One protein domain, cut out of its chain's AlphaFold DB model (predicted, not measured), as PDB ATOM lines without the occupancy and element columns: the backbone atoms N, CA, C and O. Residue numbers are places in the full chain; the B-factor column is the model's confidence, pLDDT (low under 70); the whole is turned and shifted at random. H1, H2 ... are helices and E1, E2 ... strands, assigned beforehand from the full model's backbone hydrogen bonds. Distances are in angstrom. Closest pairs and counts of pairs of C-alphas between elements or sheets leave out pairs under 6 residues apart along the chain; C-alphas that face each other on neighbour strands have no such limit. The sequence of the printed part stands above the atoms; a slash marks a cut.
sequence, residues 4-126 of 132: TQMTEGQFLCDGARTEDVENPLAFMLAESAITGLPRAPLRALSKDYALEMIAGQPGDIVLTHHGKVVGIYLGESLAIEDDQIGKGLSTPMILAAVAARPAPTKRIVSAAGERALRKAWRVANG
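AT A GLANCE: This is residues 4 to 126 of the 132 residues of an uncharacterized protein of Caulobacter sp. (strain K31) (UniProt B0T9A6). A strongly twisted sheet of five strands, E2 to E6, has helix H3 over one face and H2 over the other, making three layers. Beyond its edge strand E6 lies a small pair of strands, E7 and E1; the longest helix, H4, packs on H3, E6 and this pair, and short H1 packs on H4. The printed part has 123 residues with four named helices and seven named strands, along the chain H1 E1 H2 E2 E3 E4 E5 E6 H3 E7 H4. The large sheet runs E2, E3, E4, E5, E6, antiparallel, and E1 and E7 are parallel; the class is mixed, helices and strands. The whole is compact and rounded, with a radius of gyration of the C-alphas of 13.4 A and spans of 35 by 30 by 28 A.

HOW THE PARTS SIT: Begin with H1, residues 8 to 12, which touches H4, residues 111 to 124; their closest C-alphas, of Glu 8 and Trp 121, are 6.5 A apart. Next look at E1, residues 17 to 19, the parallel neighbour of E7, residues 107 to 109, where N 18 and O 107 are 3.0 A apart. H2, residues 26 to 33, is on the sheet at a height of 8.4 A, over E5, residues 68 to 74, and E6, residues 77 to 80; it runs across the strands, at 89 degrees to E5 on the local plane, and its closest C-alphas to E6 are those of Phe 27 and Ala 79, 5.3 A. E2, residues 39 to 44, E3, residues 49 to 54, and E4, residues 61 to 65, go on into E5 and E6 as a meander, each strand the antiparallel neighbour of the one before, each pair a hairpin. Look for N 42 and O 51 at 2.8 A, N 52 and O 62 at 2.8 A, N 63 and O 71 at 2.8 A, and N 72 and O 79 at 2.8 A. H3, residues 90 to 99, is on the opposite face of the sheet from H2, at a height of 8.0 A over the sheet; dropped onto the local plane, 6 of its 10 C-alphas fall on E4 and 2 on E3, and it lies over E4 and only just not over E3; it runs along the strands, at 26 degrees to E4 on the local plane, and the closest C-alphas of E4 and H3, those of Ile 61 and Ala 97, are 5.8 A apart. H3 and H4 touch at a steep tilt of 63 degrees, the same way, closest at the C-alphas of Thr 91 and Ala 120, 4.7 A. The closest C-alphas of E6 and E7, those of Ser 77 and Ile 108, are 5.4 A apart. In H1, H2, H3 and H4 every O i to N i+4 pair is within hydrogen-bond range.

IN THESE COORDINATES: Find C-alpha 8 at (4.276, 28.928, -26.305), where H1 begins. E5, the longest strand, runs 16.8 A from C-alpha 68 at (-9.532, 50.167, -8.049); E3 spans 16.4 A, E2 13.8 A, E4 13.4 A and H3 14.2 A. H4 runs 20.1 A to C-alpha 124 at (-5.767, 28.113, -23.033).

THE WHOLE: The C-alphas farthest apart, of Gly 15 and Lys 47, are 39.1 A apart. The printed part has no cut and no long link. The model's mean pLDDT over the printed part is 85.4; residues 19 to 24 are under 70.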
ATOM      1  N   THR A   4      -4.626  28.024 -29.126       86.06
ATOM      2  CA  THR A   4      -4.435  26.579 -29.335       86.06
ATOM      3  C   THR A   4      -3.698  26.273 -30.637       86.06
ATOM      4  O   THR A   4      -3.134  25.195 -30.799       86.06
ATOM      5  N   GLN A   5      -3.656  27.243 -31.555       88.69
ATOM      6  CA  GLN A   5      -2.974  27.143 -32.848       88.69
ATOM      7  C   GLN A   5      -1.544  27.708 -32.817       88.69
ATOM      8  O   GLN A   5      -0.887  27.783 -33.853       88.69
ATOM      9  N   MET A   6      -1.057  28.143 -31.650       89.12
ATOM     10  CA  MET A   6       0.248  28.786 -31.494       89.12
ATOM     11  C   MET A   6       1.112  28.058 -30.473       89.12
ATOM     12  O   MET A   6       0.639  27.642 -29.415       89.12
ATOM     13  N   THR A   7       2.413  27.983 -30.745       92.12
ATOM     14  CA  THR A   7       3.377  27.501 -29.751       92.12
ATOM     15  C   THR A   7       3.548  28.517 -28.619       92.12
ATOM     16  O   THR A   7       3.323  29.718 -28.794       92.12
ATOM     17  N   GLU A   8       3.995  28.051 -27.450       90.88
ATOM     18  CA  GLU A   8       4.276  28.928 -26.305       90.88
ATOM     19  C   GLU A   8       5.273  30.040 -26.684       90.88
ATOM     20  O   GLU A   8       5.033  31.206 -26.387       90.88
ATOM     21  N   GLY A   9       6.339  29.711 -27.422       87.88
ATOM     22  CA  GLY A   9       7.345  30.693 -27.846       87.88
ATOM     23  C   GLY A   9       6.820  31.735 -28.840       87.88
ATOM     24  O   GLY A   9       7.204  32.904 -28.765       87.88
ATOM     25  N   GLN A  10       5.889  31.356 -29.729       89.69
ATOM     26  CA  GLN A  10       5.190  32.314 -30.598       89.69
ATOM     27  C   GLN A  10       4.313  33.262 -29.779       89.69
ATOM     28  O   GLN A  10       4.293  34.462 -30.035       89.69
ATOM     29  N   PHE A  11       3.611  32.739 -28.773       89.12
ATOM     30  CA  PHE A  11       2.770  33.551 -27.902       89.12
ATOM     31  C   PHE A  11       3.576  34.521 -27.026       89.12
ATOM     32  O   PHE A  11       3.133  35.648 -26.795       89.12
ATOM     33  N   LEU A  12       4.742  34.091 -26.540       88.12
ATOM     34  CA  LEU A  12       5.653  34.896 -25.722       88.12
ATOM     35  C   LEU A  12       6.521  35.864 -26.533       88.12
ATOM     36  O   LEU A  12       7.156  36.736 -25.939       88.12
ATOM     37  N   CYS A  13       6.535  35.729 -27.861       87.69
ATOM     38  CA  CYS A  13       7.417  36.466 -28.760       87.69
ATOM     39  C   CYS A  13       8.905  36.287 -28.397       87.69
ATOM     40  O   CYS A  13       9.641  37.267 -28.401       87.69
ATOM     41  N   ASP A  14       9.366  35.065 -28.092       83.69
ATOM     42  CA  ASP A  14      10.711  34.815 -27.524       83.69
ATOM     43  C   ASP A  14      11.872  35.429 -28.341       83.69
ATOM     44  O   ASP A  14      12.872  35.846 -27.766       83.69
ATOM     45  N   GLY A  15      11.734  35.554 -29.668       77.12
ATOM     46  CA  GLY A  15      12.739  36.190 -30.537       77.12
ATOM     47  C   GLY A  15      12.707  37.727 -30.589       77.12
ATOM     48  O   GLY A  15      13.622  38.334 -31.137       77.12
ATOM     49  N   ALA A  16      11.666  38.362 -30.048       78.06
ATOM     50  CA  ALA A  16      11.457  39.815 -30.051       78.06
ATOM     51  C   ALA A  16      11.075  40.359 -28.662       78.06
ATOM     52  O   ALA A  16      10.612  41.492 -28.535       78.06
ATOM     53  N   ARG A  17      11.245  39.554 -27.611       77.56
ATOM     54  CA  ARG A  17      10.888  39.901 -26.237       77.56
ATOM     55  C   ARG A  17      11.928  40.841 -25.643       77.56
ATOM     56  O   ARG A  17      13.125  40.584 -25.723       77.56
ATOM     57  N   THR A  18      11.469  41.923 -25.026       76.00
ATOM     58  CA  THR A  18      12.324  42.791 -24.211       76.00
ATOM     59  C   THR A  18      11.940  42.607 -22.751       76.00
ATOM     60  O   THR A  18      10.760  42.693 -22.408       76.00
ATOM     61  N   GLU A  19      12.929  42.323 -21.908       67.69
ATOM     62  CA  GLU A  19      12.741  42.354 -20.461       67.69
ATOM     63  C   GLU A  19      12.639  43.814 -20.036       67.69
ATOM     64  O   GLU A  19      13.563  44.601 -20.252       67.69
ATOM     65  N   ASP A  20      11.492  44.182 -19.477       65.31
ATOM     66  CA  ASP A  20      11.372  45.463 -18.798       65.31
ATOM     67  C   ASP A  20      12.036  45.284 -17.432       65.31
ATOM     68  O   ASP A  20      11.538  44.532 -16.586       65.31
ATOM     69  N   VAL A  21      13.224  45.872 -17.270       54.59
ATOM     70  CA  VAL A  21      13.994  45.841 -16.021       54.59
ATOM     71  C   VAL A  21      13.141  46.521 -14.967       54.59
ATOM     72  O   VAL A  21      13.077  47.744 -14.975       54.59
ATOM     73  N   GLU A  22      12.456  45.711 -14.148       56.16
ATOM     74  CA  GLU A  22      11.585  46.060 -13.015       56.16
ATOM     75  C   GLU A  22      11.405  47.567 -12.846       56.16
ATOM     76  O   GLU A  22      11.986  48.167 -11.949       56.16
ATOM     77  N   ASN A  23      10.660  48.209 -13.750       61.72
ATOM     78  CA  ASN A  23      10.409  49.632 -13.624       61.72
ATOM     79  C   ASN A  23       9.342  49.765 -12.534       61.72
ATOM     80  O   ASN A  23       8.175  49.457 -12.799       61.72
ATOM     81  N   PRO A  24       9.695  50.220 -11.316       62.56
ATOM     82  CA  PRO A  24       8.741  50.287 -10.212       62.56
ATOM     83  C   PRO A  24       7.613  51.290 -10.498       62.56
ATOM     84  O   PRO A  24       6.597  51.308  -9.811       62.56
ATOM     85  N   LEU A  25       7.769  52.126 -11.531       72.69
ATOM     86  CA  LEU A  25       6.775  53.087 -11.989       72.69
ATOM     87  C   LEU A  25       5.938  52.567 -13.167       72.69
ATOM     88  O   LEU A  25       5.021  53.267 -13.587       72.69
ATOM     89  N   ALA A  26       6.208  51.374 -13.713       75.56
ATOM     90  CA  ALA A  26       5.506  50.858 -14.894       75.56
ATOM     91  C   ALA A  26       3.993  50.772 -14.675       75.56
ATOM     92  O   ALA A  26       3.220  51.172 -15.546       75.56
ATOM     93  N   PHE A  27       3.572  50.305 -13.495       81.31
ATOM     94  CA  PHE A  27       2.157  50.255 -13.147       81.31
ATOM     95  C   PHE A  27       1.548  51.658 -13.056       81.31
ATOM     96  O   PHE A  27       0.544  51.912 -13.709       81.31
ATOM     97  N   MET A  28       2.188  52.592 -12.343       82.81
ATOM     98  CA  MET A  28       1.702  53.977 -12.243       82.81
ATOM     99  C   MET A  28       1.616  54.673 -13.604       82.81
ATOM    100  O   MET A  28       0.662  55.403 -13.865       82.81
ATOM    101  N   LEU A  29       2.591  54.454 -14.491       81.88
ATOM    102  CA  LEU A  29       2.579  55.007 -15.846       81.88
ATOM    103  C   LEU A  29       1.441  54.412 -16.682       81.88
ATOM    104  O   LEU A  29       0.732  55.154 -17.362       81.88
ATOM    105  N   ALA A  30       1.233  53.096 -16.604       83.31
ATOM    106  CA  ALA A  30       0.135  52.424 -17.287       83.31
ATOM    107  C   ALA A  30      -1.232  52.871 -16.744       83.31
ATOM    108  O   ALA A  30      -2.140  53.143 -17.524       83.31
ATOM    109  N   GLU A  31      -1.372  53.012 -15.424       85.06
ATOM    110  CA  GLU A  31      -2.591  53.503 -14.778       85.06
ATOM    111  C   GLU A  31      -2.883  54.957 -15.171       85.06
ATOM    112  O   GLU A  31      -4.008  55.296 -15.552       85.06
ATOM    113  N   SER A  32      -1.856  55.810 -15.173       86.69
ATOM    114  CA  SER A  32      -1.966  57.198 -15.630       86.69
ATOM    115  C   SER A  32      -2.427  57.274 -17.087       86.69
ATOM    116  O   SER A  32      -3.292  58.083 -17.410       86.69
ATOM    117  N   ALA A  33      -1.917  56.394 -17.956       85.56
ATOM    118  CA  ALA A  33      -2.279  56.356 -19.374       85.56
ATOM    119  C   ALA A  33      -3.756  56.008 -19.621       85.56
ATOM    120  O   ALA A  33      -4.315  56.399 -20.645       85.56
ATOM    121  N   ILE A  34      -4.397  55.298 -18.689       88.19
ATOM    122  CA  ILE A  34      -5.805  54.881 -18.800       88.19
ATOM    123  C   ILE A  34      -6.746  55.692 -17.910       88.19
ATOM    124  O   ILE A  34      -7.946  55.400 -17.819       88.19
ATOM    125  N   THR A  35      -6.210  56.673 -17.188       88.69
ATOM    126  CA  THR A  35      -6.994  57.536 -16.312       88.69
ATOM    127  C   THR A  35      -7.880  58.444 -17.161       88.69
ATOM    128  O   THR A  35      -7.425  59.081 -18.105       88.69
ATOM    129  N   GLY A  36      -9.177  58.481 -16.847       86.69
ATOM    130  CA  GLY A  36     -10.163  59.255 -17.610       86.69
ATOM    131  C   GLY A  36     -10.620  58.611 -18.923       86.69
ATOM    132  O   GLY A  36     -11.534  59.139 -19.555       86.69
ATOM    133  N   LEU A  37     -10.057  57.464 -19.321       90.19
ATOM    134  CA  LEU A  37     -10.586  56.710 -20.454       90.19
ATOM    135  C   LEU A  37     -11.885  55.989 -20.059       90.19
ATOM    136  O   LEU A  37     -11.938  55.381 -18.985       90.19
ATOM    137  N   PRO A  38     -12.929  56.021 -20.908       92.56
ATOM    138  CA  PRO A  38     -14.158  55.277 -20.668       92.56
ATOM    139  C   PRO A  38     -13.891  53.768 -20.662       92.56
ATOM    140  O   PRO A  38     -13.219  53.236 -21.548       92.56
ATOM    141  N   ARG A  39     -14.448  53.076 -19.663       92.94
ATOM    142  CA  ARG A  39     -14.293  51.631 -19.462       92.94
ATOM    143  C   ARG A  39     -15.656  50.960 -19.466       92.94
ATOM    144  O   ARG A  39     -16.612  51.488 -18.902       92.94
ATOM    145  N   ALA A  40     -15.735  49.804 -20.107       91.12
ATOM    146  CA  ALA A  40     -16.931  48.979 -20.135       91.12
ATOM    147  C   ALA A  40     -16.676  47.670 -19.375       91.12
ATOM    148  O   ALA A  40     -15.619  47.064 -19.566       91.12
ATOM    149  N   PRO A  41     -17.620  47.201 -18.543       91.25
ATOM    150  CA  PRO A  41     -17.480  45.914 -17.879       91.25
ATOM    151  C   PRO A  41     -17.408  44.801 -18.926       91.25
ATOM    152  O   PRO A  41     -18.249  44.718 -19.821       91.25
ATOM    153  N   LEU A  42     -16.397  43.944 -18.805       91.19
ATOM    154  CA  LEU A  42     -16.204  42.797 -19.686       91.19
ATOM    155  C   LEU A  42     -16.638  41.502 -19.001       91.19
ATOM    156  O   LEU A  42     -17.371  40.708 -19.585       91.19
ATOM    157  N   ARG A  43     -16.166  41.269 -17.769       90.69
ATOM    158  CA  ARG A  43     -16.427  40.028 -17.028       90.69
ATOM    159  C   ARG A  43     -16.153  40.193 -15.535       90.69
ATOM    160  O   ARG A  43     -15.081  40.650 -15.167       90.69
ATOM    161  N   ALA A  44     -17.051  39.725 -14.672       89.94
ATOM    162  CA  ALA A  44     -16.746  39.553 -13.249       89.94
ATOM    163  C   ALA A  44     -15.957  38.249 -13.026       89.94
ATOM    164  O   ALA A  44     -16.343  37.201 -13.548       89.94
ATOM    165  N   LEU A  45     -14.855  38.311 -12.272       87.94
ATOM    166  CA  LEU A  45     -14.055  37.137 -11.882       87.94
ATOM    167  C   LEU A  45     -14.448  36.629 -10.494       87.94
ATOM    168  O   LEU A  45     -14.431  35.429 -10.234       87.94
ATOM    169  N   SER A  46     -14.804  37.551  -9.601       85.44
ATOM    170  CA  SER A  46     -15.357  37.267  -8.280       85.44
ATOM    171  C   SER A  46     -16.280  38.410  -7.847       85.44
ATOM    172  O   SER A  46     -16.577  39.308  -8.635       85.44
ATOM    173  N   LYS A  47     -16.728  38.394  -6.586       84.62
ATOM    174  CA  LYS A  47     -17.464  39.516  -5.987       84.62
ATOM    175  C   LYS A  47     -16.653  40.819  -5.990       84.62
ATOM    176  O   LYS A  47     -17.235  41.893  -6.093       84.62
ATOM    177  N   ASP A  48     -15.333  40.699  -5.891       90.38
ATOM    178  CA  ASP A  48     -14.440  41.831  -5.654       90.38
ATOM    179  C   ASP A  48     -13.567  42.145  -6.872       90.38
ATOM    180  O   ASP A  48     -13.109  43.278  -6.995       90.38
ATOM    181  N   TYR A  49     -13.371  41.182  -7.785       92.31
ATOM    182  CA  TYR A  49     -12.555  41.343  -8.990       92.31
ATOM    183  C   TYR A  49     -13.384  41.372 -10.274       92.31
ATOM    184  O   TYR A  49     -14.209  40.484 -10.518       92.31
ATOM    185  N   ALA A  50     -13.079  42.324 -11.153       93.62
ATOM    186  CA  ALA A  50     -13.689  42.438 -12.471       93.62
ATOM    187  C   ALA A  50     -12.658  42.767 -13.556       93.62
ATOM    188  O   ALA A  50     -11.618  43.367 -13.305       93.62
ATOM    189  N   LEU A  51     -12.962  42.348 -14.778       94.25
ATOM    190  CA  LEU A  51     -12.292  42.768 -15.995       94.25
ATOM    191  C   LEU A  51     -13.147  43.818 -16.686       94.25
ATOM    192  O   LEU A  51     -14.348  43.625 -16.897       94.25
ATOM    193  N   GLU A  52     -12.498  44.891 -17.095       94.75
ATOM    194  CA  GLU A  52     -13.063  45.997 -17.847       94.75
ATOM    195  C   GLU A  52     -12.264  46.169 -19.135       94.75
ATOM    196  O   GLU A  52     -11.057  45.948 -19.162       94.75
ATOM    197  N   MET A  53     -12.926  46.556 -20.214       94.75
ATOM    198  CA  MET A  53     -12.282  46.874 -21.484       94.75
ATOM    199  C   MET A  53     -12.279  48.385 -21.690       94.75
ATOM    200  O   MET A  53     -13.283  49.052 -21.423       94.75
ATOM    201  N   ILE A  54     -11.175  48.924 -22.200       92.62
ATOM    202  CA  ILE A  54     -11.085  50.338 -22.569       92.62
ATOM    203  C   ILE A  54     -11.881  50.571 -23.856       92.62
ATOM    204  O   ILE A  54     -11.703  49.877 -24.862       92.62
ATOM    205  N   ALA A  55     -12.801  51.537 -23.835       88.75
ATOM    206  CA  ALA A  55     -13.676  51.772 -24.974       88.75
ATOM    207  C   ALA A  55     -12.875  52.269 -26.187       88.75
ATOM    208  O   ALA A  55     -12.023  53.148 -26.080       88.75
ATOM    209  N   GLY A  56     -13.165  51.698 -27.356       84.25
ATOM    210  CA  GLY A  56     -12.449  52.011 -28.595       84.25
ATOM    211  C   GLY A  56     -11.076  51.342 -28.728       84.25
ATOM    212  O   GLY A  56     -10.448  51.498 -29.771       84.25
ATOM    213  N   GLN A  57     -10.633  50.561 -27.735       86.88
ATOM    214  CA  GLN A  57      -9.368  49.821 -27.767       86.88
ATOM    215  C   GLN A  57      -9.610  48.324 -27.513       86.88
ATOM    216  O   GLN A  57      -9.417  47.831 -26.399       86.88
ATOM    217  N   PRO A  58     -10.076  47.570 -28.532       85.38
ATOM    218  CA  PRO A  58     -10.335  46.145 -28.392       85.38
ATOM    219  C   PRO A  58      -9.119  45.389 -27.861       85.38
ATOM    220  O   PRO A  58      -8.018  45.453 -28.408       85.38
ATOM    221  N   GLY A  59      -9.352  44.654 -26.779       87.44
ATOM    222  CA  GLY A  59      -8.338  43.854 -26.117       87.44
ATOM    223  C   GLY A  59      -7.567  44.583 -25.035       87.44
ATOM    224  O   GLY A  59      -6.938  43.877 -24.253       87.44
ATOM    225  N   ASP A  60      -7.593  45.912 -24.929       91.81
ATOM    226  CA  ASP A  60      -6.975  46.605 -23.794       91.81
ATOM    227  C   ASP A  60      -7.857  46.426 -22.557       91.81
ATOM    228  O   ASP A  60      -8.977  46.944 -22.478       91.81
ATOM    229  N   ILE A  61      -7.372  45.593 -21.633       93.31
ATOM    230  CA  ILE A  61      -8.132  45.108 -20.481       93.31
ATOM    231  C   ILE A  61      -7.531  45.664 -19.198       93.31
ATOM    232  O   ILE A  61      -6.318  45.643 -18.987       93.31
ATOM    233  N   VAL A  62      -8.416  46.100 -18.317       93.88
ATOM    234  CA  VAL A  62      -8.128  46.553 -16.965       93.88
ATOM    235  C   VAL A  62      -8.718  45.537 -15.996       93.88
ATOM    236  O   VAL A  62      -9.877  45.149 -16.116       93.88
ATOM    237  N   LEU A  63      -7.919  45.092 -15.038       93.25
ATOM    238  CA  LEU A  63      -8.362  44.311 -13.894       93.25
ATOM    239  C   LEU A  63      -8.613  45.270 -12.734       93.25
ATOM    240  O   LEU A  63      -7.703  45.991 -12.314       93.25
ATOM    241  N   THR A  64      -9.827  45.243 -12.197       93.56
ATOM    242  CA  THR A  64     -10.212  46.032 -11.032       93.56
ATOM    243  C   THR A  64     -10.478  45.155  -9.813       93.56
ATOM    244  O   THR A  64     -10.947  44.025  -9.935       93.56
ATOM    245  N   HIS A  65     -10.154  45.679  -8.630       92.81
ATOM    246  CA  HIS A  65     -10.451  45.110  -7.319       92.81
ATOM    247  C   HIS A  65     -11.177  46.162  -6.476       92.81
ATOM    248  O   HIS A  65     -10.626  47.231  -6.214       92.81
ATOM    249  N   HIS A  66     -12.433  45.910  -6.098       90.62
ATOM    250  CA  HIS A  66     -13.307  46.907  -5.459       90.62
ATOM    251  C   HIS A  66     -13.335  48.260  -6.204       90.62
ATOM    252  O   HIS A  66     -13.331  49.328  -5.592       90.62
ATOM    253  N   GLY A  67     -13.317  48.217  -7.542       88.19
ATOM    254  CA  GLY A  67     -13.312  49.403  -8.407       88.19
ATOM    255  C   GLY A  67     -11.962  50.122  -8.538       88.19
ATOM    256  O   GLY A  67     -11.877  51.097  -9.279       88.19
ATOM    257  N   LYS A  68     -10.902  49.659  -7.865       91.38
ATOM    258  CA  LYS A  68      -9.532  50.167  -8.049       91.38
ATOM    259  C   LYS A  68      -8.802  49.366  -9.110       91.38
ATOM    260  O   LYS A  68      -8.988  48.156  -9.175       91.38
ATOM    261  N   VAL A  69      -7.974  50.013  -9.923       91.38
ATOM    262  CA  VAL A  69      -7.150  49.319 -10.918       91.38
ATOM    263  C   VAL A  69      -6.038  48.574 -10.200       91.38
ATOM    264  O   VAL A  69      -5.326  49.172  -9.412       91.38
ATOM    265  N   VAL A  70      -5.893  47.282 -10.485       90.50
ATOM    266  CA  VAL A  70      -4.833  46.444  -9.898       90.50
ATOM    267  C   VAL A  70      -4.079  45.611 -10.942       90.50
ATOM    268  O   VAL A  70      -3.119  44.904 -10.639       90.50
ATOM    269  N   GLY A  71      -4.510  45.675 -12.202       89.62
ATOM    270  CA  GLY A  71      -3.835  45.056 -13.336       89.62
ATOM    271  C   GLY A  71      -4.247  45.711 -14.644       89.62
ATOM    272  O   GLY A  71      -5.370  46.191 -14.785       89.62
ATOM    273  N   ILE A  72      -3.322  45.770 -15.592       90.44
ATOM    274  CA  ILE A  72      -3.489  46.474 -16.857       90.44
ATOM    275  C   ILE A  72      -2.782  45.680 -17.956       90.44
ATOM    276  O   ILE A  72      -1.609  45.322 -17.839       90.44
ATOM    277  N   TYR A  73      -3.498  45.426 -19.045       90.31
ATOM    278  CA  TYR A  73      -2.961  44.892 -20.286       90.31
ATOM    279  C   TYR A  73      -3.230  45.910 -21.404       90.31
ATOM    280  O   TYR A  73      -4.376  46.048 -21.829       90.31
ATOM    281  N   LEU A  74      -2.183  46.575 -21.907       87.94
ATOM    282  CA  LEU A  74      -2.260  47.594 -22.967       87.94
ATOM    283  C   LEU A  74      -1.331  47.231 -24.115       87.94
ATOM    284  O   LEU A  74      -0.119  47.204 -23.921       87.94
ATOM    285  N   GLY A  75      -1.857  46.995 -25.317       84.12
ATOM    286  CA  GLY A  75      -0.995  46.698 -26.469       84.12
ATOM    287  C   GLY A  75      -0.038  45.516 -26.208       84.12
ATOM    288  O   GLY A  75      -0.443  44.356 -26.123       84.12
ATOM    289  N   GLU A  76       1.247  45.821 -26.085       81.56
ATOM    290  CA  GLU A  76       2.322  44.850 -25.840       81.56
ATOM    291  C   GLU A  76       2.760  44.781 -24.366       81.56
ATOM    292  O   GLU A  76       3.589  43.938 -24.009       81.56
ATOM    293  N   SER A  77       2.187  45.646 -23.526       81.62
ATOM    294  CA  SER A  77       2.543  45.864 -22.128       81.62
ATOM    295  C   SER A  77       1.567  45.174 -21.180       81.62
ATOM    296  O   SER A  77       0.349  45.182 -21.375       81.62
ATOM    297  N   LEU A  78       2.115  44.613 -20.106       83.81
ATOM    298  CA  LEU A  78       1.374  43.968 -19.027       83.81
ATOM    299  C   LEU A  78       1.928  44.447 -17.683       83.81
ATOM    300  O   LEU A  78       3.098  44.213 -17.386       83.81
ATOM    301  N   ALA A  79       1.076  45.057 -16.865       85.19
ATOM    302  CA  ALA A  79       1.407  45.524 -15.522       85.19
ATOM    303  C   ALA A  79       0.382  45.000 -14.507       85.19
ATOM    304  O   ALA A  79      -0.807  44.903 -14.805       85.19
ATOM    305  N   ILE A  80       0.836  44.620 -13.316       83.88
ATOM    306  CA  ILE A  80       0.000  44.106 -12.221       83.88
ATOM    307  C   ILE A  80       0.591  44.653 -10.924       83.88
ATOM    308  O   ILE A  80       1.814  44.662 -10.803       83.88
ATOM    309  N   GLU A  81      -0.246  45.089  -9.984       85.44
ATOM    310  CA  GLU A  81       0.226  45.482  -8.653       85.44
ATOM    311  C   GLU A  81       0.917  44.311  -7.945       85.44
ATOM    312  O   GLU A  81       0.470  43.159  -8.012       85.44
ATOM    313  N   ASP A  82       2.005  44.612  -7.239       82.62
ATOM    314  CA  ASP A  82       2.860  43.604  -6.611       82.62
ATOM    315  C   ASP A  82       2.094  42.701  -5.635       82.62
ATOM    316  O   ASP A  82       2.312  41.488  -5.588       82.62
ATOM    317  N   ASP A  83       1.133  43.264  -4.903       83.81
ATOM    318  CA  ASP A  83       0.303  42.544  -3.937       83.81
ATOM    319  C   ASP A  83      -0.751  41.625  -4.592       83.81
ATOM    320  O   ASP A  83      -1.393  40.824  -3.904       83.81
ATOM    321  N   GLN A  84      -0.930  41.702  -5.917       83.81
ATOM    322  CA  GLN A  84      -1.783  40.806  -6.702       83.81
ATOM    323  C   GLN A  84      -0.996  39.715  -7.434       83.81
ATOM    324  O   GLN A  84      -1.596  38.766  -7.965       83.81
ATOM    325  N   ILE A  85       0.338  39.804  -7.465       79.31
ATOM    326  CA  ILE A  85       1.185  38.784  -8.082       79.31
ATOM    327  C   ILE A  85       0.935  37.435  -7.390       79.31
ATOM    328  O   ILE A  85       0.835  37.319  -6.174       79.31
ATOM    329  N   GLY A  86       0.790  36.377  -8.191       75.06
ATOM    330  CA  GLY A  86       0.558  35.019  -7.687       75.06
ATOM    331  C   GLY A  86      -0.910  34.655  -7.427       75.06
ATOM    332  O   GLY A  86      -1.222  33.466  -7.409       75.06
ATOM    333  N   LYS A  87      -1.844  35.619  -7.378       80.19
ATOM    334  CA  LYS A  87      -3.290  35.347  -7.191       80.19
ATOM    335  C   LYS A  87      -3.987  34.744  -8.421       80.19
ATOM    336  O   LYS A  87      -5.176  34.449  -8.404       80.19
ATOM    337  N   GLY A  88      -3.267  34.567  -9.530       79.81
ATOM    338  CA  GLY A  88      -3.787  33.954 -10.760       79.81
ATOM    339  C   GLY A  88      -4.744  34.830 -11.577       79.81
ATOM    340  O   GLY A  88      -5.223  34.369 -12.606       79.81
ATOM    341  N   LEU A  89      -4.991  36.071 -11.154       82.00
ATOM    342  CA  LEU A  89      -5.900  37.033 -11.801       82.00
ATOM    343  C   LEU A  89      -5.401  37.512 -13.173       82.00
ATOM    344  O   LEU A  89      -6.172  37.960 -14.018       82.00
ATOM    345  N   SER A  90      -4.101  37.369 -13.418       84.38
ATOM    346  CA  SER A  90      -3.477  37.701 -14.692       84.38
ATOM    347  C   SER A  90      -3.933  36.798 -15.832       84.38
ATOM    348  O   SER A  90      -4.055  37.251 -16.964       84.38
ATOM    349  N   THR A  91      -4.229  35.528 -15.541       89.88
ATOM    350  CA  THR A  91      -4.675  34.545 -16.531       89.88
ATOM    351  C   THR A  91      -5.964  34.987 -17.235       89.88
ATOM    352  O   THR A  91      -5.914  35.161 -18.452       89.88
ATOM    353  N   PRO A  92      -7.096  35.222 -16.543       90.25
ATOM    354  CA  PRO A  92      -8.323  35.632 -17.220       90.25
ATOM    355  C   PRO A  92      -8.187  36.989 -17.928       90.25
ATOM    356  O   PRO A  92      -8.732  37.142 -19.018       90.25
ATOM    357  N   MET A  93      -7.415  37.938 -17.378       90.88
ATOM    358  CA  MET A  93      -7.138  39.227 -18.031       90.88
ATOM    359  C   MET A  93      -6.418  39.046 -19.374       90.88
ATOM    360  O   MET A  93      -6.846  39.592 -20.388       90.88
ATOM    361  N   ILE A  94      -5.351  38.242 -19.399       91.19
ATOM    362  CA  ILE A  94      -4.582  37.958 -20.616       91.19
ATOM    363  C   ILE A  94      -5.452  37.228 -21.642       91.19
ATOM    364  O   ILE A  94      -5.431  37.595 -22.811       91.19
ATOM    365  N   LEU A  95      -6.229  36.222 -21.222       91.19
ATOM    366  CA  LEU A  95      -7.109  35.463 -22.119       91.19
ATOM    367  C   LEU A  95      -8.195  36.344 -22.749       91.19
ATOM    368  O   LEU A  95      -8.470  36.231 -23.942       91.19
ATOM    369  N   ALA A  96      -8.771  37.260 -21.969       90.88
ATOM    370  CA  ALA A  96      -9.697  38.259 -22.483       90.88
ATOM    371  C   ALA A  96      -9.015  39.203 -23.487       90.88
ATOM    372  O   ALA A  96      -9.533  39.426 -24.582       90.88
ATOM    373  N   ALA A  97      -7.820  39.699 -23.150       89.88
ATOM    374  CA  ALA A  97      -7.073  40.617 -23.999       89.88
ATOM    375  C   ALA A  97      -6.731  40.001 -25.358       89.88
ATOM    376  O   ALA A  97      -6.947  40.633 -26.389       89.88
ATOM    377  N   VAL A  98      -6.222  38.766 -25.370       88.94
ATOM    378  CA  VAL A  98      -5.750  38.061 -26.577       88.94
ATOM    379  C   VAL A  98      -6.890  37.551 -27.458       88.94
ATOM    380  O   VAL A  98      -6.720  37.412 -28.671       88.94
ATOM    381  N   ALA A  99      -8.070  37.301 -26.885       88.06
ATOM    382  CA  ALA A  99      -9.260  36.971 -27.664       88.06
ATOM    383  C   ALA A  99      -9.646  38.133 -28.595       88.06
ATOM    384  O   ALA A  99      -9.980  37.898 -29.756       88.06
ATOM    385  N   ALA A 100      -9.507  39.371 -28.114       86.94
ATOM    386  CA  ALA A 100      -9.959  40.583 -28.790       86.94
ATOM    387  C   ALA A 100      -8.892  41.299 -29.648       86.94
ATOM    388  O   ALA A 100      -9.188  42.347 -30.217       86.94
ATOM    389  N   ARG A 101      -7.674  40.749 -29.779       81.44
ATOM    390  CA  ARG A 101      -6.574  41.355 -30.559       81.44
ATOM    391  C   ARG A 101      -5.843  40.343 -31.461       81.44
ATOM    392  O   ARG A 101      -5.948  39.129 -31.234       81.44
ATOM    393  N   PRO A 102      -5.100  40.811 -32.484       82.44
ATOM    394  CA  PRO A 102      -4.156  39.973 -33.221       82.44
ATOM    395  C   PRO A 102      -2.965  39.548 -32.351       82.44
ATOM    396  O   PRO A 102      -2.713  40.118 -31.288       82.44
ATOM    397  N   ALA A 103      -2.221  38.541 -32.812       78.50
ATOM    398  CA  ALA A 103      -0.986  38.123 -32.158       78.50
ATOM    399  C   ALA A 103       0.004  39.298 -32.076       78.50
ATOM    400  O   ALA A 103       0.232  39.949 -33.099       78.50
ATOM    401  N   PRO A 104       0.590  39.582 -30.900       80.44
ATOM    402  CA  PRO A 104       1.630  40.593 -30.809       80.44
ATOM    403  C   PRO A 104       2.883  40.130 -31.561       80.44
ATOM    404  O   PRO A 104       3.204  38.941 -31.586       80.44
ATOM    405  N   THR A 105       3.603  41.073 -32.163       80.69
ATOM    406  CA  THR A 105       4.910  40.824 -32.795       80.69
ATOM    407  C   THR A 105       6.064  41.026 -31.815       80.69
ATOM    408  O   THR A 105       7.156  40.503 -32.034       80.69
ATOM    409  N   LYS A 106       5.811  41.744 -30.716       83.50
ATOM    410  CA  LYS A 106       6.743  42.028 -29.630       83.50
ATOM    411  C   LYS A 106       6.014  42.020 -28.283       83.50
ATOM    412  O   LYS A 106       4.812  42.259 -28.202       83.50
ATOM    413  N   ARG A 107       6.754  41.743 -27.207       83.62
ATOM    414  CA  ARG A 107       6.278  41.896 -25.827       83.62
ATOM    415  C   ARG A 107       7.305  42.614 -24.969       83.62
ATOM    416  O   ARG A 107       8.503  42.351 -25.088       83.62
ATOM    417  N   ILE A 108       6.804  43.477 -24.090       80.25
ATOM    418  CA  ILE A 108       7.579  44.164 -23.057       80.25
ATOM    419  C   ILE A 108       7.011  43.704 -21.720       80.25
ATOM    420  O   ILE A 108       5.874  44.028 -21.376       80.25
ATOM    421  N   VAL A 109       7.756  42.851 -21.016       76.38
ATOM    422  CA  VAL A 109       7.260  42.201 -19.798       76.38
ATOM    423  C   VAL A 109       8.345  42.068 -18.741       76.38
ATOM    424  O   VAL A 109       9.507  41.818 -19.051       76.38
ATOM    425  N   SER A 110       7.933  42.176 -17.480       75.44
ATOM    426  CA  SER A 110       8.737  41.761 -16.331       75.44
ATOM    427  C   SER A 110       8.755  40.232 -16.193       75.44
ATOM    428  O   SER A 110       7.929  39.529 -16.786       75.44
ATOM    429  N   ALA A 111       9.620  39.694 -15.327       79.25
ATOM    430  CA  ALA A 111       9.644  38.258 -15.022       79.25
ATOM    431  C   ALA A 111       8.289  37.735 -14.495       79.25
ATOM    432  O   ALA A 111       7.881  36.609 -14.787       79.25
ATOM    433  N   ALA A 112       7.555  38.550 -13.730       77.88
ATOM    434  CA  ALA A 112       6.204  38.211 -13.281       77.88
ATOM    435  C   ALA A 112       5.198  38.199 -14.445       77.88
ATOM    436  O   ALA A 112       4.377  37.280 -14.532       77.88
ATOM    437  N   GLY A 113       5.300  39.169 -15.359       79.88
ATOM    438  CA  GLY A 113       4.498  39.235 -16.580       79.88
ATOM    439  C   GLY A 113       4.735  38.041 -17.506       79.88
ATOM    440  O   GLY A 113       3.777  37.434 -17.984       79.88
ATOM    441  N   GLU A 114       5.988  37.618 -17.685       84.88
ATOM    442  CA  GLU A 114       6.314  36.407 -18.444       84.88
ATOM    443  C   GLU A 114       5.656  35.169 -17.819       84.88
ATOM    444  O   GLU A 114       4.966  34.415 -18.509       84.88
ATOM    445  N   ARG A 115       5.811  34.966 -16.504       85.62
ATOM    446  CA  ARG A 115       5.181  33.831 -15.805       85.62
ATOM    447  C   ARG A 115       3.660  33.838 -15.967       85.62
ATOM    448  O   ARG A 115       3.059  32.778 -16.152       85.62
ATOM    449  N   ALA A 116       3.041  35.016 -15.920       86.88
ATOM    450  CA  ALA A 116       1.612  35.182 -16.141       86.88
ATOM    451  C   ALA A 116       1.191  34.791 -17.567       86.88
ATOM    452  O   ALA A 116       0.215  34.055 -17.728       86.88
ATOM    453  N   LEU A 117       1.945  35.216 -18.583       88.69
ATOM    454  CA  LEU A 117       1.712  34.838 -19.978       88.69
ATOM    455  C   LEU A 117       1.857  33.331 -20.184       88.69
ATOM    456  O   LEU A 117       0.946  32.701 -20.718       88.69
ATOM    457  N   ARG A 118       2.941  32.725 -19.691       90.94
ATOM    458  CA  ARG A 118       3.135  31.266 -19.752       90.94
ATOM    459  C   ARG A 118       1.957  30.522 -19.135       90.94
ATOM    460  O   ARG A 118       1.429  29.580 -19.722       90.94
ATOM    461  N   LYS A 119       1.498  30.975 -17.964       90.31
ATOM    462  CA  LYS A 119       0.324  30.403 -17.300       90.31
ATOM    463  C   LYS A 119      -0.938  30.556 -18.150       90.31
ATOM    464  O   LYS A 119      -1.670  29.583 -18.295       90.31
ATOM    465  N   ALA A 120      -1.180  31.729 -18.733       90.81
ATOM    466  CA  ALA A 120      -2.324  31.964 -19.612       90.81
ATOM    467  C   ALA A 120      -2.309  31.054 -20.847       90.81
ATOM    468  O   ALA A 120      -3.326  30.435 -21.152       90.81
ATOM    469  N   TRP A 121      -1.157  30.898 -21.502       92.50
ATOM    470  CA  TRP A 121      -1.012  29.989 -22.640       92.50
ATOM    471  C   TRP A 121      -1.312  28.539 -22.252       92.50
ATOM    472  O   TRP A 121      -2.089  27.874 -22.932       92.50
ATOM    473  N   ARG A 122      -0.771  28.065 -21.121       92.12
ATOM    474  CA  ARG A 122      -1.054  26.713 -20.615       92.12
ATOM    475  C   ARG A 122      -2.540  26.509 -20.339       92.12
ATOM    476  O   ARG A 122      -3.076  25.473 -20.706       92.12
ATOM    477  N   VAL A 123      -3.203  27.488 -19.717       91.38
ATOM    478  CA  VAL A 123      -4.645  27.420 -19.432       91.38
ATOM    479  C   VAL A 123      -5.462  27.367 -20.722       91.38
ATOM    480  O   VAL A 123      -6.350  26.529 -20.840       91.38
ATOM    481  N   ALA A 124      -5.124  28.186 -21.721       90.56
ATOM    482  CA  ALA A 124      -5.767  28.113 -23.033       90.56
ATOM    483  C   ALA A 124      -5.575  26.751 -23.721       90.56
ATOM    484  O   ALA A 124      -6.434  26.322 -24.482       90.56
ATOM    485  N   ASN A 125      -4.473  26.062 -23.419       92.12
ATOM    486  CA  ASN A 125      -4.118  24.746 -23.950       92.12
ATOM    487  C   ASN A 125      -4.479  23.587 -22.994       92.12
ATOM    488  O   ASN A 125      -3.875  22.517 -23.052       92.12
ATOM    489  N   GLY A 126      -5.467  23.783 -22.114       88.31
ATOM    490  CA  GLY A 126      -6.076  22.706 -21.323       88.31
ATOM    491  C   GLY A 126      -5.556  22.545 -19.893       88.31
ATOM    492  O   GLY A 126      -6.001  21.639 -19.188       88.31
TER     493      GLY A 126